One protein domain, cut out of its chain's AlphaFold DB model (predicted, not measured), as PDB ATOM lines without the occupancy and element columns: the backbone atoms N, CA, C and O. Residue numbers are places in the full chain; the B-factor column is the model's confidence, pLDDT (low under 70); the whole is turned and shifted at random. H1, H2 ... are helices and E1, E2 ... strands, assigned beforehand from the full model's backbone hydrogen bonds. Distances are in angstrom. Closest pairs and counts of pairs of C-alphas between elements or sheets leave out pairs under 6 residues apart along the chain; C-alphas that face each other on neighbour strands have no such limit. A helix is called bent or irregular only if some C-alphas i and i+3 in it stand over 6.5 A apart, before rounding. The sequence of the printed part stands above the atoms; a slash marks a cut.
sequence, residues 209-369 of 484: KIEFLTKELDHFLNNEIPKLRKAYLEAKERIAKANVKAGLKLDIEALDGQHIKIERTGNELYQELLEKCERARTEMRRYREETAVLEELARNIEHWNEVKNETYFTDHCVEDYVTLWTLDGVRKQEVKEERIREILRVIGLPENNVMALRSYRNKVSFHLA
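This is residues 209 to 369 of the 484 residues of an uncharacterized protein of Hadesarchaea archaeon CG08_land_8_20_14_0_20_51_8 (UniProt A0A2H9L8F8). What is the main picture? Two long helices, H1 with its two arms and H3, run the same way side by side, and the stretch between them, which holds the short H2, leads back along their length. The helical hairpin H4 and H5 packs on H3, and a small strand hairpin, E1 and E2, meets H4 through E2. What is it made of? The 161 printed residues hold named elements in the order H1 H2 H3 H4 H5 E1 E2, mostly helix, with one antiparallel sheet of order E1 - E2. How compact is it? It is loose, with a radius of gyration of the C-alphas of 18.9 A, and flat, spanning 64 by 40 by 19 A.

Where do the long helices lie? H1, residues 209 to 246, was assigned as one helix by its hydrogen bonds but is bent, with C-alphas 222 and 225 7.0 A apart. Its arms are H1a, residues 209 to 222, 19.9 A long from C-alpha 209 at (143.143, 113.894, 56.985), and H1b, residues 225 to 246, 30.9 A long. H3, residues 270 to 307, is 55.7 A long and ends at C-alpha 307 (135.190, 105.327, 112.428). Where are the others? H2 is residues 253 to 256, H4 318 to 329 over 16.2 A, and H5 337 to 346 over 14.2 A. E1 is residues 355 to 358 and E2 364 to 367, with C-alpha 367 at (126.403, 119.477, 104.995).

What touches the hub helices, H3 and H5? H1a and H1b touch H3 the same way at shallow tilts of 25 and 23 degrees, closest at the C-alphas of Ile 210 and Tyr 270, 5.4 A, and of Ile 239 and Ala 298, 4.6 A. H4 touches residues 293 to 304 of H3 at a steep tilt of 60 degrees, closest at the C-alphas of Leu 297 and Thr 326, 5.5 A. H2 and H5 only just touch, with 3 pairs of C-alphas within 8 A, the closest those of Ala 254 and Val 346, 6.3 A. How do the hairpins and backbones pair? H4 and H5 form a helical hairpin at a shallow tilt of 29 degrees, closest at the C-alphas of Leu 327 and Ile 340, 7.0 A. In the hairpin of E1 and E2, N 355 and O 367 are within hydrogen-bond range at 2.9 A. Every O i to N i+4 pair is within range in H1a, H3, H4 and H5, and 16 of 18 in H1b; H2 is too short for one.

How large is it? The two C-alphas farthest apart, those of Asn 267 and Thr 311, are 64.4 A apart. Is anything cut, long or uncertain? The printed part has no cut, the link from H2 to H3 is long at 13 residues, and no printed residue is under 70 in pLDDT.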
ATOM      1  N   LYS A 209     144.109 113.645  55.906       89.12
ATOM      2  CA  LYS A 209     143.143 113.894  56.985       89.12
ATOM      3  C   LYS A 209     142.529 112.594  57.520       89.12
ATOM      4  O   LYS A 209     142.367 112.466  58.733       89.12
ATOM      5  N   ILE A 210     142.213 111.644  56.638       90.94
ATOM      6  CA  ILE A 210     141.724 110.303  57.002       90.94
ATOM      7  C   ILE A 210     142.799 109.528  57.767       90.94
ATOM      8  O   ILE A 210     142.521 109.006  58.845       90.94
ATOM      9  N   GLU A 211     144.034 109.507  57.263       89.12
ATOM     10  CA  GLU A 211     145.167 108.834  57.906       89.12
ATOM     11  C   GLU A 211     145.445 109.405  59.306       89.12
ATOM     12  O   GLU A 211     145.637 108.658  60.266       89.12
ATOM     13  N   PHE A 212     145.390 110.734  59.445       88.06
ATOM     14  CA  PHE A 212     145.539 111.418  60.728       88.06
ATOM     15  C   PHE A 212     144.492 110.956  61.753       88.06
ATOM     16  O   PHE A 212     144.848 110.570  62.867       88.06
ATOM     17  N   LEU A 213     143.203 110.975  61.387       89.94
ATOM     18  CA  LEU A 213     142.128 110.555  62.294       89.94
ATOM     19  C   LEU A 213     142.161 109.053  62.574       89.94
ATOM     20  O   LEU A 213     141.848 108.639  63.683       89.94
ATOM     21  N   THR A 214     142.588 108.257  61.599       90.81
ATOM     22  CA  THR A 214     142.788 106.812  61.743       90.81
ATOM     23  C   THR A 214     143.819 106.512  62.826       90.81
ATOM     24  O   THR A 214     143.494 105.849  63.807       90.81
ATOM     25  N   LYS A 215     145.024 107.087  62.713       88.81
ATOM     26  CA  LYS A 215     146.089 106.945  63.720       88.81
ATOM     27  C   LYS A 215     145.637 107.408  65.104       88.81
ATOM     28  O   LYS A 215     146.007 106.821  66.115       88.81
ATOM     29  N   GLU A 216     144.847 108.479  65.147       88.50
ATOM     30  CA  GLU A 216     144.315 109.027  66.394       88.50
ATOM     31  C   GLU A 216     143.316 108.073  67.054       88.50
ATOM     32  O   GLU A 216     143.434 107.784  68.245       88.50
ATOM     33  N   LEU A 217     142.359 107.565  66.278       91.94
ATOM     34  CA  LEU A 217     141.359 106.622  66.756       91.94
ATOM     35  C   LEU A 217     142.008 105.313  67.208       91.94
ATOM     36  O   LEU A 217     141.692 104.834  68.292       91.94
ATOM     37  N   ASP A 218     142.954 104.780  66.434       91.25
ATOM     38  CA  ASP A 218     143.694 103.565  66.789       91.25
ATOM     39  C   ASP A 218     144.434 103.725  68.112       91.25
ATOM     40  O   ASP A 218     144.385 102.843  68.967       91.25
ATOM     41  N   HIS A 219     145.079 104.872  68.322       89.69
ATOM     42  CA  HIS A 219     145.732 105.155  69.590       89.69
ATOM     43  C   HIS A 219     144.732 105.179  70.758       89.69
ATOM     44  O   HIS A 219     145.021 104.619  71.818       89.69
ATOM     45  N   PHE A 220     143.546 105.772  70.577       92.62
ATOM     46  CA  PHE A 220     142.517 105.774  71.620       92.62
ATOM     47  C   PHE A 220     141.994 104.375  71.931       92.62
ATOM     48  O   PHE A 220     141.902 104.015  73.103       92.62
ATOM     49  N   LEU A 221     141.659 103.595  70.901       93.56
ATOM     50  CA  LEU A 221     141.045 102.278  71.059       93.56
ATOM     51  C   LEU A 221     142.028 101.236  71.595       93.56
ATOM     52  O   LEU A 221     141.636 100.410  72.414       93.56
ATOM     53  N   ASN A 222     143.293 101.291  71.171       92.06
ATOM     54  CA  ASN A 222     144.273 100.252  71.489       92.06
ATOM     55  C   ASN A 222     145.118 100.568  72.729       92.06
ATOM     56  O   ASN A 222     145.618  99.641  73.359       92.06
ATOM     57  N   ASN A 223     145.268 101.846  73.106       90.62
ATOM     58  CA  ASN A 223     146.142 102.243  74.218       90.62
ATOM     59  C   ASN A 223     145.381 102.946  75.350       90.62
ATOM     60  O   ASN A 223     145.376 102.473  76.487       90.62
ATOM     61  N   GLU A 224     144.726 104.072  75.055       93.00
ATOM     62  CA  GLU A 224     144.188 104.951  76.103       93.00
ATOM     63  C   GLU A 224     142.931 104.385  76.773       93.00
ATOM     64  O   GLU A 224     142.883 104.283  77.999       93.00
ATOM     65  N   ILE A 225     141.917 103.993  75.994       95.50
ATOM     66  CA  ILE A 225     140.664 103.450  76.539       95.50
ATOM     67  C   ILE A 225     140.914 102.157  77.331       95.50
ATOM     68  O   ILE A 225     140.420 102.080  78.454       95.50
ATOM     69  N   PRO A 226     141.706 101.175  76.853       96.00
ATOM     70  CA  PRO A 226     142.022  99.982  77.639       96.00
ATOM     71  C   PRO A 226     142.709 100.300  78.971       96.00
ATOM     72  O   PRO A 226     142.338  99.737  80.001       96.00
ATOM     73  N   LYS A 227     143.665 101.239  78.980       96.19
ATOM     74  CA  LYS A 227     144.341 101.683  80.207       96.19
ATOM     75  C   LYS A 227     143.366 102.322  81.196       96.19
ATOM     76  O   LYS A 227     143.405 102.007  82.382       96.19
ATOM     77  N   LEU A 228     142.492 103.206  80.716       96.75
ATOM     78  CA  LEU A 228     141.485 103.868  81.548       96.75
ATOM     79  C   LEU A 228     140.436 102.879  82.067       96.75
ATOM     80  O   LEU A 228     140.095 102.917  83.245       96.75
ATOM     81  N   ARG A 229     139.994 101.944  81.223       96.62
ATOM     82  CA  ARG A 229     139.082 100.867  81.609       96.62
ATOM     83  C   ARG A 229     139.693  99.973  82.684       96.62
ATOM     84  O   ARG A 229     138.994  99.603  83.617       96.62
ATOM     85  N   LYS A 230     140.987  99.651  82.591       97.75
ATOM     86  CA  LYS A 230     141.695  98.897  83.635       97.75
ATOM     87  C   LYS A 230     141.646  99.629  84.982       97.75
ATOM     88  O   LYS A 230     141.222  99.029  85.960       97.75
ATOM     89  N   ALA A 231     141.994 100.917  85.014       97.62
ATOM     90  CA  ALA A 231     141.936 101.721  86.240       97.62
ATOM     91  C   ALA A 231     140.506 101.823  86.810       97.62
ATOM     92  O   ALA A 231     140.295 101.736  88.016       97.62
ATOM     93  N   TYR A 232     139.503 101.960  85.940       97.94
ATOM     94  CA  TYR A 232     138.092 101.910  86.321       97.94
ATOM     95  C   TYR A 232     137.706 100.572  86.974       97.94
ATOM     96  O   TYR A 232     137.112 100.571  88.050       97.94
ATOM     97  N   LEU A 233     138.098  99.437  86.384       97.56
ATOM     98  CA  LEU A 233     137.840  98.107  86.949       97.56
ATOM     99  C   LEU A 233     138.545  97.900  88.299       97.56
ATOM    100  O   LEU A 233     137.941  97.361  89.222       97.56
ATOM    101  N   GLU A 234     139.786  98.370  88.441       98.06
ATOM    102  CA  GLU A 234     140.523  98.340  89.714       98.06
ATOM    103  C   GLU A 234     139.806  99.162  90.800       98.06
ATOM    104  O   GLU A 234     139.678  98.714  91.943       98.06
ATOM    105  N   ALA A 235     139.266 100.336  90.449       97.56
ATOM    106  CA  ALA A 235     138.469 101.149  91.366       97.56
ATOM    107  C   ALA A 235     137.156 100.449  91.770       97.56
ATOM    108  O   ALA A 235     136.814 100.440  92.956       97.56
ATOM    109  N   LYS A 236     136.456  99.799  90.824       97.25
ATOM    110  CA  LYS A 236     135.270  98.968  91.118       97.25
ATOM    111  C   LYS A 236     135.602  97.847  92.102       97.25
ATOM    112  O   LYS A 236     134.892  97.663  93.090       97.25
ATOM    113  N   GLU A 237     136.694  97.121  91.863       96.62
ATOM    114  CA  GLU A 237     137.130  96.022  92.727       96.62
ATOM    115  C   GLU A 237     137.454  96.512  94.145       96.62
ATOM    116  O   GLU A 237     137.080  95.875  95.135       96.62
ATOM    117  N   ARG A 238     138.108  97.673  94.262       96.88
ATOM    118  CA  ARG A 238     138.403  98.287  95.558       96.88
ATOM    119  C   ARG A 238     137.129  98.648  96.321       96.88
ATOM    120  O   ARG A 238     137.041  98.333  97.506       96.88
ATOM    121  N   ILE A 239     136.130  99.238  95.655       96.69
ATOM    122  CA  ILE A 239     134.829  99.503  96.286       96.69
ATOM    123  C   ILE A 239     134.189  98.196  96.739       96.69
ATOM    124  O   ILE A 239     133.759  98.117  97.885       96.69
ATOM    125  N   ALA A 240     134.148  97.169  95.885       94.69
ATOM    126  CA  ALA A 240     133.551  95.883  96.237       94.69
ATOM    127  C   ALA A 240     134.183  95.311  97.518       94.69
ATOM    128  O   ALA A 240     133.463  94.949  98.446       94.69
ATOM    129  N   LYS A 241     135.520  95.327  97.618       95.31
ATOM    130  CA  LYS A 241     136.270  94.898  98.813       95.31
ATOM    131  C   LYS A 241     135.946  95.738 100.052       95.31
ATOM    132  O   LYS A 241     135.675  95.174 101.111       95.31
ATOM    133  N   ALA A 242     135.959  97.065  99.930       93.75
ATOM    134  CA  ALA A 242     135.653  97.974 101.035       93.75
ATOM    135  C   ALA A 242     134.197  97.825 101.514       93.75
ATOM    136  O   ALA A 242     133.904  97.894 102.713       93.75
ATOM    137  N   ASN A 243     133.283  97.563 100.579       93.56
ATOM    138  CA  ASN A 243     131.856  97.518 100.834       93.56
ATOM    139  C   ASN A 243     131.394  96.247 101.564       93.56
ATOM    140  O   ASN A 243     130.401  96.301 102.286       93.56
ATOM    141  N   VAL A 244     132.133  95.131 101.481       91.50
ATOM    142  CA  VAL A 244     131.813  93.888 102.222       91.50
ATOM    143  C   VAL A 244     131.587  94.153 103.717       91.50
ATOM    144  O   VAL A 244     130.692  93.571 104.322       91.50
ATOM    145  N   LYS A 245     132.379  95.051 104.319       87.06
ATOM    146  CA  LYS A 245     132.278  95.402 105.747       87.06
ATOM    147  C   LYS A 245     131.284  96.527 106.046       87.06
ATOM    148  O   LYS A 245     130.824  96.631 107.187       87.06
ATOM    149  N   ALA A 246     131.006  97.380 105.062       88.56
ATOM    150  CA  ALA A 246     130.122  98.532 105.215       88.56
ATOM    151  C   ALA A 246     128.650  98.169 104.971       88.56
ATOM    152  O   ALA A 246     127.774  98.792 105.561       88.56
ATOM    153  N   GLY A 247     128.383  97.145 104.153       90.06
ATOM    154  CA  GLY A 247     127.033  96.645 103.892       90.06
ATOM    155  C   GLY A 247     126.173  97.572 103.030       90.06
ATOM    156  O   GLY A 247     124.949  97.486 103.104       90.06
ATOM    157  N   LEU A 248     126.780  98.451 102.222       92.62
ATOM    158  CA  LEU A 248     126.044  99.378 101.359       92.62
ATOM    159  C   LEU A 248     125.428  98.647 100.172       92.62
ATOM    160  O   LEU A 248     126.044  97.764  99.567       92.62
ATOM    161  N   LYS A 249     124.239  99.086  99.769       92.38
ATOM    162  CA  LYS A 249     123.605  98.651  98.524       92.38
ATOM    163  C   LYS A 249     124.006  99.602  97.400       92.38
ATOM    164  O   LYS A 249     123.352 100.616  97.192       92.38
ATOM    165  N   LEU A 250     125.099  99.279  96.709       94.19
ATOM    166  CA  LEU A 250     125.617 100.068  95.588       94.19
ATOM    167  C   LEU A 250     125.357  99.349  94.263       94.19
ATOM    168  O   LEU A 250     125.728  98.185  94.119       94.19
ATOM    169  N   ASP A 251     124.788 100.057  93.290       94.50
ATOM    170  CA  ASP A 251     124.607  99.563  91.918       94.50
ATOM    171  C   ASP A 251     125.740 100.061  91.013       94.50
ATOM    172  O   ASP A 251     125.577 100.923  90.153       94.50
ATOM    173  N   ILE A 252     126.950  99.559  91.261       92.38
ATOM    174  CA  ILE A 252     128.140  99.967  90.499       92.38
ATOM    175  C   ILE A 252     128.022  99.522  89.031       92.38
ATOM    176  O   ILE A 252     128.528 100.195  88.135       92.38
ATOM    177  N   GLU A 253     127.319  98.420  88.770       93.50
ATOM    178  CA  GLU A 253     127.109  97.884  87.421       93.50
ATOM    179  C   GLU A 253     126.215  98.788  86.555       93.50
ATOM    180  O   GLU A 253     126.349  98.785  85.332       93.50
ATOM    181  N   ALA A 254     125.376  99.644  87.151       94.62
ATOM    182  CA  ALA A 254     124.624 100.651  86.400       94.62
ATOM    183  C   ALA A 254     125.519 101.640  85.627       94.62
ATOM    184  O   ALA A 254     125.089 102.187  84.605       94.62
ATOM    185  N   LEU A 255     126.764 101.865  86.071       94.44
ATOM    186  CA  LEU A 255     127.733 102.678  85.325       94.44
ATOM    187  C   LEU A 255     128.212 101.965  84.054       94.44
ATOM    188  O   LEU A 255     128.384 102.613  83.021       94.44
ATOM    189  N   ASP A 256     128.324 100.633  84.081       93.00
ATOM    190  CA  ASP A 256     128.794  99.847  82.938       93.00
ATOM    191  C   ASP A 256     127.866  99.998  81.724       93.00
ATOM    192  O   ASP A 256     128.329 100.086  80.586       93.00
ATOM    193  N   GLY A 257     126.559 100.138  81.970       89.75
ATOM    194  CA  GLY A 257     125.552 100.395  80.937       89.75
ATOM    195  C   GLY A 257     125.654 101.771  80.262       89.75
ATOM    196  O   GLY A 257     125.001 101.997  79.243       89.75
ATOM    197  N   GLN A 258     126.456 102.699  80.795       91.25
ATOM    198  CA  GLN A 258     126.658 104.021  80.193       91.25
ATOM    199  C   GLN A 258     127.797 104.039  79.172       91.25
ATOM    200  O   GLN A 258     127.851 104.958  78.349       91.25
ATOM    201  N   HIS A 259     128.697 103.057  79.221       94.50
ATOM    202  CA  HIS A 259     129.859 102.970  78.344       94.50
ATOM    203  C   HIS A 259     129.479 102.475  76.952       94.50
ATOM    204  O   HIS A 259     128.709 101.530  76.784       94.50
ATOM    205  N   ILE A 260     130.047 103.111  75.927       92.94
ATOM    206  CA  ILE A 260     129.791 102.739  74.534       92.94
ATOM    207  C   ILE A 260     130.979 101.994  73.939       92.94
ATOM    208  O   ILE A 260     132.138 102.381  74.099       92.94
ATOM    209  N   LYS A 261     130.686 100.939  73.177       92.06
ATOM    210  CA  LYS A 261     131.697 100.269  72.361       92.06
ATOM    211  C   LYS A 261     131.931 101.075  71.086       92.06
ATOM    212  O   LYS A 261     130.986 101.446  70.392       92.06
ATOM    213  N   ILE A 262     133.195 101.349  70.782       94.19
ATOM    214  CA  ILE A 262     133.612 102.062  69.574       94.19
ATOM    215  C   ILE A 262     134.505 101.119  68.780       94.19
ATOM    216  O   ILE A 262     135.481 100.597  69.310       94.19
ATOM    217  N   GLU A 263     134.163 100.905  67.515       91.25
ATOM    218  CA  GLU A 263     134.858  99.964  66.639       91.25
ATOM    219  C   GLU A 263     135.233 100.621  65.315       91.25
ATOM    220  O   GLU A 263     134.584 101.577  64.867       91.25
ATOM    221  N   ARG A 264     136.271 100.076  64.677       90.50
ATOM    222  CA  ARG A 264     136.675 100.447  63.324       90.50
ATOM    223  C   ARG A 264     136.196  99.425  62.302       90.50
ATOM    224  O   ARG A 264     136.288  98.228  62.543       90.50
ATOM    225  N   THR A 265     135.723  99.916  61.163       86.81
ATOM    226  CA  THR A 265     135.322  99.107  60.003       86.81
ATOM    227  C   THR A 265     136.393  99.106  58.910       86.81
ATOM    228  O   THR A 265     136.410  98.207  58.079       86.81
ATOM    229  N   GLY A 266     137.312 100.081  58.916       85.88
ATOM    230  CA  GLY A 266     138.457 100.178  58.003       85.88
ATOM    231  C   GLY A 266     138.175 100.941  56.706       85.88
ATOM    232  O   GLY A 266     139.113 101.361  56.034       85.88
ATOM    233  N   ASN A 267     136.904 101.158  56.372       89.44
ATOM    234  CA  ASN A 267     136.436 101.875  55.184       89.44
ATOM    235  C   ASN A 267     135.736 103.203  55.521       89.44
ATOM    236  O   ASN A 267     134.997 103.731  54.692       89.44
ATOM    237  N   GLU A 268     135.927 103.719  56.739       92.62
ATOM    238  CA  GLU A 268     135.221 104.912  57.196       92.62
ATOM    239  C   GLU A 268     135.569 106.160  56.386       92.62
ATOM    240  O   GLU A 268     136.732 106.448  56.081       92.62
ATOM    241  N   LEU A 269     134.547 106.973  56.130       93.62
ATOM    242  CA  LEU A 269     134.736 108.309  55.579       93.62
ATOM    243  C   LEU A 269     135.299 109.262  56.642       93.62
ATOM    244  O   LEU A 269     135.176 109.053  57.850       93.62
ATOM    245  N   TYR A 270     135.873 110.383  56.195       91.50
ATOM    246  CA  TYR A 270     136.464 111.388  57.087       91.50
ATOM    247  C   TYR A 270     135.520 111.842  58.219       91.50
ATOM    248  O   TYR A 270     135.946 111.937  59.369       91.50
ATOM    249  N   GLN A 271     134.243 112.108  57.912       92.50
ATOM    250  CA  GLN A 271     133.268 112.555  58.916       92.50
ATOM    251  C   GLN A 271     132.942 111.458  59.937       92.50
ATOM    252  O   GLN A 271     132.852 111.739  61.128       92.50
ATOM    253  N   GLU A 272     132.858 110.200  59.501       94.31
ATOM    254  CA  GLU A 272     132.610 109.062  60.391       94.31
ATOM    255  C   GLU A 272     133.783 108.851  61.357       94.31
ATOM    256  O   GLU A 272     133.575 108.680  62.560       94.31
ATOM    257  N   LEU A 273     135.026 108.937  60.864       93.56
ATOM    258  CA  LEU A 273     136.220 108.893  61.715       93.56
ATOM    259  C   LEU A 273     136.236 110.041  62.725       93.56
ATOM    260  O   LEU A 273     136.584 109.841  63.889       93.56
ATOM    261  N   LEU A 274     135.842 111.242  62.298       92.50
ATOM    262  CA  LEU A 274     135.789 112.408  63.170       92.50
ATOM    263  C   LEU A 274     134.793 112.194  64.316       92.50
ATOM    264  O   LEU A 274     135.136 112.428  65.478       92.50
ATOM    265  N   GLU A 275     133.592 111.707  64.005       93.31
ATOM    266  CA  GLU A 275     132.578 111.377  65.005       93.31
ATOM    267  C   GLU A 275     133.046 110.277  65.960       93.31
ATOM    268  O   GLU A 275     132.917 110.432  67.177       93.31
ATOM    269  N   LYS A 276     133.646 109.194  65.444       95.56
ATOM    270  CA  LYS A 276     134.204 108.114  66.274       95.56
ATOM    271  C   LYS A 276     135.294 108.630  67.215       95.56
ATOM    272  O   LYS A 276     135.282 108.291  68.398       95.56
ATOM    273  N   CYS A 277     136.181 109.509  66.746       92.38
ATOM    274  CA  CYS A 277     137.185 110.155  67.593       92.38
ATOM    275  C   CYS A 277     136.560 111.017  68.704       92.38
ATOM    276  O   CYS A 277     137.044 111.004  69.836       92.38
ATOM    277  N   GLU A 278     135.502 111.784  68.425       92.25
ATOM    278  CA  GLU A 278     134.827 112.593  69.455       92.25
ATOM    279  C   GLU A 278     134.057 111.725  70.466       92.25
ATOM    280  O   GLU A 278     134.084 112.014  71.668       92.25
ATOM    281  N   ARG A 279     133.450 110.620  70.015       95.38
ATOM    282  CA  ARG A 279     132.868 109.601  70.905       95.38
ATOM    283  C   ARG A 279     133.940 108.988  71.804       95.38
ATOM    284  O   ARG A 279     133.763 108.976  73.018       95.38
ATOM    285  N   ALA A 280     135.093 108.610  71.249       95.12
ATOM    286  CA  ALA A 280     136.210 108.053  72.012       95.12
ATOM    287  C   ALA A 280     136.744 109.039  73.062       95.12
ATOM    288  O   ALA A 280     137.017 108.654  74.192       95.12
ATOM    289  N   ARG A 281     136.828 110.338  72.743       92.31
ATOM    290  CA  ARG A 281     137.191 111.375  73.730       92.31
ATOM    291  C   ARG A 281     136.192 111.506  74.864       92.31
ATOM    292  O   ARG A 281     136.600 111.714  76.006       92.31
ATOM    293  N   THR A 282     134.909 111.447  74.536       94.56
ATOM    294  CA  THR A 282     133.837 111.492  75.532       94.56
ATOM    295  C   THR A 282     133.941 110.286  76.457       94.56
ATOM    296  O   THR A 282     133.905 110.448  77.671       94.56
ATOM    297  N   GLU A 283     134.203 109.116  75.883       96.62
ATOM    298  CA  GLU A 283     134.375 107.866  76.610       96.62
ATOM    299  C   GLU A 283     135.611 107.880  77.523       96.62
ATOM    300  O   GLU A 283     135.515 107.594  78.713       96.62
ATOM    301  N   MET A 284     136.765 108.330  77.021       95.75
ATOM    302  CA  MET A 284     137.964 108.519  77.846       95.75
ATOM    303  C   MET A 284     137.730 109.501  79.002       95.75
ATOM    304  O   MET A 284     138.231 109.288  80.104       95.75
ATOM    305  N   ARG A 285     136.995 110.599  78.766       95.25
ATOM    306  CA  ARG A 285     136.645 111.550  79.833       95.25
ATOM    307  C   ARG A 285     135.763 110.881  80.878       95.25
ATOM    308  O   ARG A 285     136.047 111.038  82.059       95.25
ATOM    309  N   ARG A 286     134.747 110.140  80.438       96.12
ATOM    310  CA  ARG A 286     133.822 109.423  81.308       96.12
ATOM    311  C   ARG A 286     134.568 108.461  82.234       96.12
ATOM    312  O   ARG A 286     134.453 108.629  83.442       96.12
ATOM    313  N   TYR A 287     135.429 107.592  81.691       97.69
ATOM    314  CA  TYR A 287     136.259 106.699  82.509       97.69
ATOM    315  C   TYR A 287     137.090 107.464  83.546       97.69
ATOM    316  O   TYR A 287     137.097 107.094  84.710       97.69
ATOM    317  N   ARG A 288     137.762 108.561  83.165       97.19
ATOM    318  CA  ARG A 288     138.565 109.359  84.115       97.19
ATOM    319  C   ARG A 288     137.720 109.953  85.239       97.19
ATOM    320  O   ARG A 288     138.149 109.945  86.389       97.19
ATOM    321  N   GLU A 289     136.561 110.507  84.897       97.69
ATOM    322  CA  GLU A 289     135.656 111.128  85.863       97.69
ATOM    323  C   GLU A 289     135.072 110.088  86.824       97.69
ATOM    324  O   GLU A 289     135.062 110.309  88.032       97.69
ATOM    325  N   GLU A 290     134.641 108.938  86.308       98.12
ATOM    326  CA  GLU A 290     134.110 107.839  87.115       98.12
ATOM    327  C   GLU A 290     135.181 107.209  87.994       98.12
ATOM    328  O   GLU A 290     134.962 107.107  89.196       98.12
ATOM    329  N   THR A 291     136.366 106.887  87.464       98.12
ATOM    330  CA  THR A 291     137.483 106.370  88.270       98.12
ATOM    331  C   THR A 291     137.810 107.303  89.436       98.12
ATOM    332  O   THR A 291     137.907 106.836  90.566       98.12
ATOM    333  N   ALA A 292     137.909 108.617  89.205       98.12
ATOM    334  CA  ALA A 292     138.208 109.573  90.272       98.12
ATOM    335  C   ALA A 292     137.137 109.579  91.380       98.12
ATOM    336  O   ALA A 292     137.468 109.664  92.564       98.12
ATOM    337  N   VAL A 293     135.855 109.471  91.011       98.50
ATOM    338  CA  VAL A 293     134.754 109.380  91.984       98.50
ATOM    339  C   VAL A 293     134.779 108.043  92.722       98.50
ATOM    340  O   VAL A 293     134.629 108.029  93.940       98.50
ATOM    341  N   LEU A 294     135.001 106.933  92.016       98.25
ATOM    342  CA  LEU A 294     135.022 105.590  92.595       98.25
ATOM    343  C   LEU A 294     136.214 105.378  93.542       98.25
ATOM    344  O   LEU A 294     136.062 104.764  94.595       98.25
ATOM    345  N   GLU A 295     137.390 105.917  93.222       98.06
ATOM    346  CA  GLU A 295     138.560 105.866  94.106       98.06
ATOM    347  C   GLU A 295     138.347 106.646  95.407       98.06
ATOM    348  O   GLU A 295     138.772 106.199  96.475       98.06
ATOM    349  N   GLU A 296     137.721 107.821  95.323       98.38
ATOM    350  CA  GLU A 296     137.378 108.615  96.501       98.38
ATOM    351  C   GLU A 296     136.287 107.923  97.324       98.38
ATOM    352  O   GLU A 296     136.389 107.829  98.545       98.38
ATOM    353  N   LEU A 297     135.284 107.358  96.650       98.25
ATOM    354  CA  LEU A 297     134.229 106.577  97.282       98.25
ATOM    355  C   LEU A 297     134.801 105.379  98.048       98.25
ATOM    356  O   LEU A 297     134.454 105.179  99.209       98.25
ATOM    357  N   ALA A 298     135.710 104.613  97.436       97.81
ATOM    358  CA  ALA A 298     136.378 103.491  98.090       97.81
ATOM    359  C   ALA A 298     137.101 103.927  99.371       97.81
ATOM    360  O   ALA A 298     136.908 103.314 100.420       97.81
ATOM    361  N   ARG A 299     137.872 105.022  99.302       97.94
ATOM    362  CA  ARG A 299     138.561 105.602 100.465       97.94
ATOM    363  C   ARG A 299     137.591 106.003 101.574       97.94
ATOM    364  O   ARG A 299     137.868 105.755 102.740       97.94
ATOM    365  N   ASN A 300     136.439 106.568 101.230       97.69
ATOM    366  CA  ASN A 300     135.446 106.991 102.218       97.69
ATOM    367  C   ASN A 300     134.666 105.823 102.834       97.69
ATOM    368  O   ASN A 300     134.291 105.887 104.002       97.69
ATOM    369  N   ILE A 301     134.463 104.731 102.092       97.44
ATOM    370  CA  ILE A 301     133.915 103.482 102.641       97.44
ATOM    371  C   ILE A 301     134.932 102.820 103.585       97.44
ATOM    372  O   ILE A 301     134.560 102.322 104.647       97.44
ATOM    373  N   GLU A 302     136.217 102.810 103.221       96.38
ATOM    374  CA  GLU A 302     137.307 102.354 104.094       96.38
ATOM    375  C   GLU A 302     137.343 103.183 105.385       96.38
ATOM    376  O   GLU A 302     137.267 102.610 106.470       96.38
ATOM    377  N   HIS A 303     137.325 104.511 105.262       95.62
ATOM    378  CA  HIS A 303     137.280 105.426 106.398       95.62
ATOM    379  C   HIS A 303     136.062 105.179 107.295       95.62
ATOM    380  O   HIS A 303     136.208 105.054 108.507       95.62
ATOM    381  N   TRP A 304     134.865 105.015 106.715       95.25
ATOM    382  CA  TRP A 304     133.670 104.660 107.484       95.25
ATOM    383  C   TRP A 304     133.879 103.395 108.320       95.25
ATOM    384  O   TRP A 304     133.523 103.355 109.495       95.25
ATOM    385  N   ASN A 305     134.476 102.354 107.740       93.44
ATOM    386  CA  ASN A 305     134.720 101.110 108.463       93.44
ATOM    387  C   ASN A 305     135.650 101.280 109.674       93.44
ATOM    388  O   ASN A 305     135.545 100.477 110.603       93.44
ATOM    389  N   GLU A 306     136.521 102.289 109.665       92.75
ATOM    390  CA  GLU A 306     137.405 102.636 110.782       92.75
ATOM    391  C   GLU A 306     136.656 103.409 111.876       92.75
ATOM    392  O   GLU A 306     136.816 103.101 113.055       92.75
ATOM    393  N   VAL A 307     135.799 104.363 111.491       91.69
ATOM    394  CA  VAL A 307     135.190 105.327 112.428       91.69
ATOM    395  C   VAL A 307     133.748 105.013 112.834       91.69
ATOM    396  O   VAL A 307     133.212 105.652 113.734       91.69
ATOM    397  N   LYS A 308     133.089 104.012 112.235       86.75
ATOM    398  CA  LYS A 308     131.658 103.708 112.469       86.75
ATOM    399  C   LYS A 308     131.264 103.391 113.917       86.75
ATOM    400  O   LYS A 308     130.082 103.424 114.239       86.75
ATOM    401  N   ASN A 309     132.225 103.048 114.775       85.56
ATOM    402  CA  ASN A 309     131.981 102.784 116.198       85.56
ATOM    403  C   ASN A 309     132.074 104.056 117.061       85.56
ATOM    404  O   ASN A 309     131.864 103.996 118.273       85.56
ATOM    405  N   GLU A 310     132.413 105.200 116.470       87.50
ATOM    406  CA  GLU A 310     132.460 106.474 117.171       87.50
ATOM    407  C   GLU A 310     131.052 107.051 117.361       87.50
ATOM    408  O   GLU A 310     130.221 107.065 116.453       87.50
ATOM    409  N   THR A 311     130.790 107.593 118.552       75.56
ATOM    410  CA  THR A 311     129.466 108.121 118.943       75.56
ATOM    411  C   THR A 311     128.942 109.264 118.059       75.56
ATOM    412  O   THR A 311     127.735 109.502 118.020       75.56
ATOM    413  N   TYR A 312     129.823 109.942 117.319       76.81
ATOM    414  CA  TYR A 312     129.487 111.089 116.475       76.81
ATOM    415  C   TYR A 312     128.733 110.726 115.186       76.81
ATOM    416  O   TYR A 312     128.111 111.603 114.592       76.81
ATOM    417  N   PHE A 313     128.743 109.460 114.758       80.88
ATOM    418  CA  PHE A 313     128.173 109.028 113.474       80.88
ATOM    419  C   PHE A 313     126.808 108.340 113.599       80.88
ATOM    420  O   PHE A 313     126.515 107.378 112.894       80.88
ATOM    421  N   THR A 314     125.958 108.834 114.499       80.50
ATOM    422  CA  THR A 314     124.632 108.248 114.778       80.50
ATOM    423  C   THR A 314     123.471 109.007 114.130       80.50
ATOM    424  O   THR A 314     122.396 108.438 113.961       80.50
ATOM    425  N   ASP A 315     123.698 110.255 113.703       85.75
ATOM    426  CA  ASP A 315     122.647 111.141 113.175       85.75
ATOM    427  C   ASP A 315     122.157 110.755 111.761       85.75
ATOM    428  O   ASP A 315     121.083 111.182 111.340       85.75
ATOM    429  N   HIS A 316     122.929 109.959 111.011       89.88
ATOM    430  CA  HIS A 316     122.670 109.637 109.604       89.88
ATOM    431  C   HIS A 316     123.046 108.197 109.261       89.88
ATOM    432  O   HIS A 316     123.867 107.578 109.941       89.88
ATOM    433  N   CYS A 317     122.474 107.667 108.175       91.25
ATOM    434  CA  CYS A 317     122.907 106.382 107.639       91.25
ATOM    435  C   CYS A 317     124.296 106.493 106.992       91.25
ATOM    436  O   CYS A 317     124.780 107.578 106.659       91.25
ATOM    437  N   VAL A 318     124.950 105.350 106.800       93.38
ATOM    438  CA  VAL A 318     126.293 105.297 106.212       93.38
ATOM    439  C   VAL A 318     126.327 105.883 104.794       93.38
ATOM    440  O   VAL A 318     127.287 106.568 104.440       93.38
ATOM    441  N   GLU A 319     125.279 105.670 103.992       96.25
ATOM    442  CA  GLU A 319     125.177 106.194 102.629       96.25
ATOM    443  C   GLU A 319     125.298 107.724 102.602       96.25
ATOM    444  O   GLU A 319     125.975 108.266 101.727       96.25
ATOM    445  N   ASP A 320     124.696 108.421 103.566       95.56
ATOM    446  CA  ASP A 320     124.739 109.881 103.670       95.56
ATOM    447  C   ASP A 320     126.167 110.381 103.945       95.56
ATOM    448  O   ASP A 320     126.655 111.277 103.248       95.56
ATOM    449  N   TYR A 321     126.871 109.785 104.917       95.69
ATOM    450  CA  TYR A 321     128.245 110.179 105.263       95.69
ATOM    451  C   TYR A 321     129.228 109.905 104.127       95.69
ATOM    452  O   TYR A 321     130.005 110.780 103.742       95.69
ATOM    453  N   VAL A 322     129.153 108.716 103.530       96.94
ATOM    454  CA  VAL A 322     130.009 108.344 102.402       96.94
ATOM    455  C   VAL A 322     129.754 109.261 101.196       96.94
ATOM    456  O   VAL A 322     130.699 109.672 100.514       96.94
ATOM    457  N   THR A 323     128.499 109.660 100.965       98.00
ATOM    458  CA  THR A 323     128.124 110.635  99.927       98.00
ATOM    459  C   THR A 323     128.706 112.017 100.219       98.00
ATOM    460  O   THR A 323     129.305 112.626  99.329       98.00
ATOM    461  N   LEU A 324     128.564 112.510 101.456       97.50
ATOM    462  CA  LEU A 324     129.115 113.788 101.914       97.50
ATOM    463  C   LEU A 324     130.628 113.839 101.684       97.50
ATOM    464  O   LEU A 324     131.118 114.760 101.027       97.50
ATOM    465  N   TRP A 325     131.358 112.850 102.196       97.75
ATOM    466  CA  TRP A 325     132.816 112.815 102.102       97.75
ATOM    467  C   TRP A 325     133.293 112.669 100.664       97.75
ATOM    468  O   TRP A 325     134.251 113.326 100.272       97.75
ATOM    469  N   THR A 326     132.583 111.908  99.827       98.06
ATOM    470  CA  THR A 326     132.933 111.795  98.403       98.06
ATOM    471  C   THR A 326     132.697 113.113  97.667       98.06
ATOM    472  O   THR A 326     133.520 113.549  96.855       98.06
ATOM    473  N   LEU A 327     131.600 113.811  97.979       97.19
ATOM    474  CA  LEU A 327     131.345 115.145  97.444       97.19
ATOM    475  C   LEU A 327     132.371 116.173  97.915       97.19
ATOM    476  O   LEU A 327     132.650 117.093  97.150       97.19
ATOM    477  N   ASP A 328     132.953 116.049  99.100       95.62
ATOM    478  CA  ASP A 328     133.990 116.976  99.559       95.62
ATOM    479  C   ASP A 328     135.382 116.615  99.005       95.62
ATOM    480  O   ASP A 328     136.097 117.480  98.493       95.62
ATOM    481  N   GLY A 329     135.722 115.323  98.998       96.00
ATOM    482  CA  GLY A 329     137.046 114.797  98.660       96.00
ATOM    483  C   GLY A 329     137.404 114.839  97.173       96.00
ATOM    484  O   GLY A 329     138.547 115.146  96.818       96.00
ATOM    485  N   VAL A 330     136.440 114.621  96.263       96.38
ATOM    486  CA  VAL A 330     136.738 114.648  94.819       96.38
ATOM    487  C   VAL A 330     137.110 116.067  94.387       96.38
ATOM    488  O   VAL A 330     136.308 117.008  94.468       96.38
ATOM    489  N   ARG A 331     138.315 116.231  93.838       91.44
ATOM    490  CA  ARG A 331     138.823 117.535  93.403       91.44
ATOM    491  C   ARG A 331     137.984 118.085  92.251       91.44
ATOM    492  O   ARG A 331     137.952 117.536  91.153       91.44
ATOM    493  N   LYS A 332     137.389 119.267  92.442       90.56
ATOM    494  CA  LYS A 332     136.488 119.891  91.444       90.56
ATOM    495  C   LYS A 332     137.154 120.338  90.139       90.56
ATOM    496  O   LYS A 332     136.475 120.789  89.218       90.56
ATOM    497  N   GLN A 333     138.483 120.257  90.070       85.56
ATOM    498  CA  GLN A 333     139.248 120.451  88.837       85.56
ATOM    499  C   GLN A 333     139.275 119.195  87.951       85.56
ATOM    500  O   GLN A 333     139.463 119.329  86.747       85.56
ATOM    501  N   GLU A 334     139.098 118.011  88.546       89.94
ATOM    502  CA  GLU A 334     139.077 116.712  87.863       89.94
ATOM    503  C   GLU A 334     137.652 116.376  87.427       89.94
ATOM    504  O   GLU A 334     137.424 116.103  86.253       89.94
ATOM    505  N   VAL A 335     136.684 116.503  88.342       95.38
ATOM    506  CA  VAL A 335     135.267 116.228  88.070       95.38
ATOM    507  C   VAL A 335     134.405 117.350  88.628       95.38
ATOM    508  O   VAL A 335     134.535 117.747  89.787       95.38
ATOM    509  N   LYS A 336     133.502 117.892  87.807       94.25
ATOM    510  CA  LYS A 336     132.548 118.907  88.274       94.25
ATOM    511  C   LYS A 336     131.561 118.295  89.264       94.25
ATOM    512  O   LYS A 336     131.155 117.150  89.101       94.25
ATOM    513  N   GLU A 337     131.129 119.081  90.249       94.69
ATOM    514  CA  GLU A 337     130.196 118.620  91.287       94.69
ATOM    515  C   GLU A 337     128.913 118.024  90.700       94.69
ATOM    516  O   GLU A 337     128.459 116.992  91.178       94.69
ATOM    517  N   GLU A 338     128.367 118.617  89.635       95.88
ATOM    518  CA  GLU A 338     127.156 118.111  88.985       95.88
ATOM    519  C   GLU A 338     127.345 116.689  88.438       95.88
ATOM    520  O   GLU A 338     126.454 115.857  88.585       95.88
ATOM    521  N   ARG A 339     128.521 116.392  87.868       97.19
ATOM    522  CA  ARG A 339     128.850 115.052  87.358       97.19
ATOM    523  C   ARG A 339     129.124 114.068  88.493       97.19
ATOM    524  O   ARG A 339     128.718 112.920  88.395       97.19
ATOM    525  N   ILE A 340     129.751 114.512  89.586       98.12
ATOM    526  CA  ILE A 340     129.941 113.670  90.780       98.12
ATOM    527  C   ILE A 340     128.579 113.242  91.333       98.12
ATOM    528  O   ILE A 340     128.351 112.058  91.547       98.12
ATOM    529  N   ARG A 341     127.652 114.194  91.501       98.25
ATOM    530  CA  ARG A 341     126.280 113.929  91.955       98.25
ATOM    531  C   ARG A 341     125.547 112.957  91.033       98.25
ATOM    532  O   ARG A 341     124.882 112.052  91.517       98.25
ATOM    533  N   GLU A 342     125.692 113.116  89.720       97.94
ATOM    534  CA  GLU A 342     125.127 112.186  88.741       97.94
ATOM    535  C   GLU A 342     125.669 110.759  88.916       97.94
ATOM    536  O   GLU A 342     124.875 109.828  88.996       97.94
ATOM    537  N   ILE A 343     126.990 110.589  89.040       98.25
ATOM    538  CA  ILE A 343     127.622 109.275  89.251       98.25
ATOM    539  C   ILE A 343     127.132 108.646  90.560       98.25
ATOM    540  O   ILE A 343     126.701 107.497  90.551       98.25
ATOM    541  N   LEU A 344     127.130 109.408  91.662       98.12
ATOM    542  CA  LEU A 344     126.641 108.944  92.966       98.12
ATOM    543  C   LEU A 344     125.173 108.497  92.894       98.12
ATOM    544  O   LEU A 344     124.820 107.450  93.426       98.12
ATOM    545  N   ARG A 345     124.327 109.245  92.179       97.94
ATOM    546  CA  ARG A 345     122.921 108.883  91.968       97.94
ATOM    547  C   ARG A 345     122.766 107.585  91.181       97.94
ATOM    548  O   ARG A 345     121.917 106.775  91.530       97.94
ATOM    549  N   VAL A 346     123.560 107.402  90.124       97.69
ATOM    550  CA  VAL A 346     123.521 106.194  89.281       97.69
ATOM    551  C   VAL A 346     123.852 104.953  90.102       97.69
ATOM    552  O   VAL A 346     123.169 103.949  89.959       97.69
ATOM    553  N   ILE A 347     124.828 105.043  91.010       96.88
ATOM    554  CA  ILE A 347     125.211 103.921  91.879       96.88
ATOM    555  C   ILE A 347     124.322 103.761  93.122       96.88
ATOM    556  O   ILE A 347     124.629 102.940  93.987       96.88
ATOM    557  N   GLY A 348     123.233 104.530  93.231       96.44
ATOM    558  CA  GLY A 348     122.235 104.399  94.295       96.44
ATOM    559  C   GLY A 348     122.507 105.195  95.576       96.44
ATOM    560  O   GLY A 348     121.822 104.976  96.571       96.44
ATOM    561  N   LEU A 349     123.467 106.127  95.580       97.38
ATOM    562  CA  LEU A 349     123.766 106.963  96.746       97.38
ATOM    563  C   LEU A 349     122.899 108.240  96.809       97.38
ATOM    564  O   LEU A 349     122.625 108.863  95.774       97.38
ATOM    565  N   PRO A 350     122.492 108.683  98.017       95.75
ATOM    566  CA  PRO A 350     121.543 109.776  98.225       95.75
ATOM    567  C   PRO A 350     122.197 111.165  98.111       95.75
ATOM    568  O   PRO A 350     122.227 111.959  99.051       95.75
ATOM    569  N   GLU A 351     122.711 111.512  96.930       95.31
ATOM    570  CA  GLU A 351     123.381 112.803  96.680       95.31
ATOM    571  C   GLU A 351     122.533 114.028  97.066       95.31
ATOM    572  O   GLU A 351     123.055 115.041  97.537       95.31
ATOM    573  N   ASN A 352     121.212 113.913  96.938       93.25
ATOM    574  CA  ASN A 352     120.238 114.953  97.251       93.25
ATOM    575  C   ASN A 352     120.058 115.215  98.758       93.25
ATOM    576  O   ASN A 352     119.495 116.253  99.115       93.25
ATOM    577  N   ASN A 353     120.535 114.324  99.634       93.88
ATOM    578  CA  ASN A 353     120.549 114.561 101.080       93.88
ATOM    579  C   ASN A 353     121.666 115.532 101.490       93.88
ATOM    580  O   ASN A 353     121.538 116.234 102.494       93.88
ATOM    581  N   VAL A 354     122.729 115.637 100.684       95.38
ATOM    582  CA  VAL A 354     123.889 116.487 100.969       95.38
ATOM    583  C   VAL A 354     123.717 117.886 100.376       95.38
ATOM    584  O   VAL A 354     123.782 118.099  99.157       95.38
ATOM    585  N   MET A 355     123.595 118.886 101.247       94.62
ATOM    586  CA  MET A 355     123.452 120.288 100.854       94.62
ATOM    587  C   MET A 355     124.802 120.966 100.634       94.62
ATOM    588  O   MET A 355     125.700 120.896 101.466       94.62
ATOM    589  N   ALA A 356     124.926 121.693  99.522       93.50
ATOM    590  CA  ALA A 356     126.112 122.477  99.195       93.50
ATOM    591  C   ALA A 356     125.901 123.964  99.519       93.50
ATOM    592  O   ALA A 356     125.121 124.658  98.861       93.50
ATOM    593  N   LEU A 357     126.652 124.484 100.488       93.31
ATOM    594  CA  LEU A 357     126.688 125.907 100.814       93.31
ATOM    595  C   LEU A 357     127.839 126.581 100.060       93.31
ATOM    596  O   LEU A 357     129.009 126.267 100.274       93.31
ATOM    597  N   ARG A 358     127.510 127.511  99.156       90.62
ATOM    598  CA  ARG A 358     128.490 128.186  98.289       90.62
ATOM    599  C   ARG A 358     128.725 129.620  98.739       90.62
ATOM    600  O   ARG A 358     127.894 130.487  98.491       90.62
ATOM    601  N   SER A 359     129.874 129.879  99.345       86.56
ATOM    602  CA  SER A 359     130.239 131.211  99.831       86.56
ATOM    603  C   SER A 359     130.991 132.050  98.789       86.56
ATOM    604  O   SER A 359     131.427 131.578  97.726       86.56
ATOM    605  N   TYR A 360     131.169 133.335  99.108       77.50
ATOM    606  CA  TYR A 360     131.996 134.244  98.326       77.50
ATOM    607  C   TYR A 360     133.430 133.692  98.179       77.50
ATOM    608  O   TYR A 360     133.997 133.130  99.109       77.50
ATOM    609  N   ARG A 361     134.024 133.850  96.985       76.25
ATOM    610  CA  ARG A 361     135.249 133.157  96.504       76.25
ATOM    611  C   ARG A 361     135.071 131.689  96.086       76.25
ATOM    612  O   ARG A 361     136.068 131.016  95.843       76.25
ATOM    613  N   ASN A 362     133.831 131.235  95.890       74.38
ATOM    614  CA  ASN A 362     133.501 129.890  95.399       74.38
ATOM    615  C   ASN A 362     134.004 128.759  96.319       74.38
ATOM    616  O   ASN A 362     134.252 127.656  95.834       74.38
ATOM    617  N   LYS A 363     134.162 129.016  97.625       83.44
ATOM    618  CA  LYS A 363     134.346 127.932  98.596       83.44
ATOM    619  C   LYS A 363     133.001 127.239  98.789       83.44
ATOM    620  O   LYS A 363     131.995 127.912  99.031       83.44
ATOM    621  N   VAL A 364     133.002 125.924  98.648       89.25
ATOM    622  CA  VAL A 364     131.832 125.071  98.849       89.25
ATOM    623  C   VAL A 364     132.078 124.277 100.117       89.25
ATOM    624  O   VAL A 364     133.178 123.771 100.298       89.25
ATOM    625  N   SER A 365     131.081 124.214 100.986       92.44
ATOM    626  CA  SER A 365     131.057 123.291 102.119       92.44
ATOM    627  C   SER A 365     129.817 122.421 101.994       92.44
ATOM    628  O   SER A 365     128.741 122.955 101.697       92.44
ATOM    629  N   PHE A 366     129.972 121.125 102.218       94.88
ATOM    630  CA  PHE A 366     128.890 120.151 102.160       94.88
ATOM    631  C   PHE A 366     128.380 119.846 103.568       94.88
ATOM    632  O   PHE A 366     129.165 119.827 104.512       94.88
ATOM    633  N   HIS A 367     127.068 119.663 103.706       95.44
ATOM    634  CA  HIS A 367     126.403 119.477 104.995       95.44
ATOM    635  C   HIS A 367     125.302 118.426 104.892       95.44
ATOM    636  O   HIS A 367     124.571 118.388 103.898       95.44
ATOM    637  N   LEU A 368     125.162 117.636 105.952       94.69
ATOM    638  CA  LEU A 368     124.001 116.793 106.221       94.69
ATOM    639  C   LEU A 368     123.154 117.478 107.299       94.69
ATOM    640  O   LEU A 368     123.703 118.054 108.234       94.69
ATOM    641  N   ALA A 369     121.832 117.468 107.137       93.06
ATOM    642  CA  ALA A 369     120.922 118.031 108.130       93.06
ATOM    643  C   ALA A 369     120.483 116.963 109.123       93.06
ATOM    644  O   ALA A 369     119.805 116.023 108.718       93.06
TER     645      ALA A 369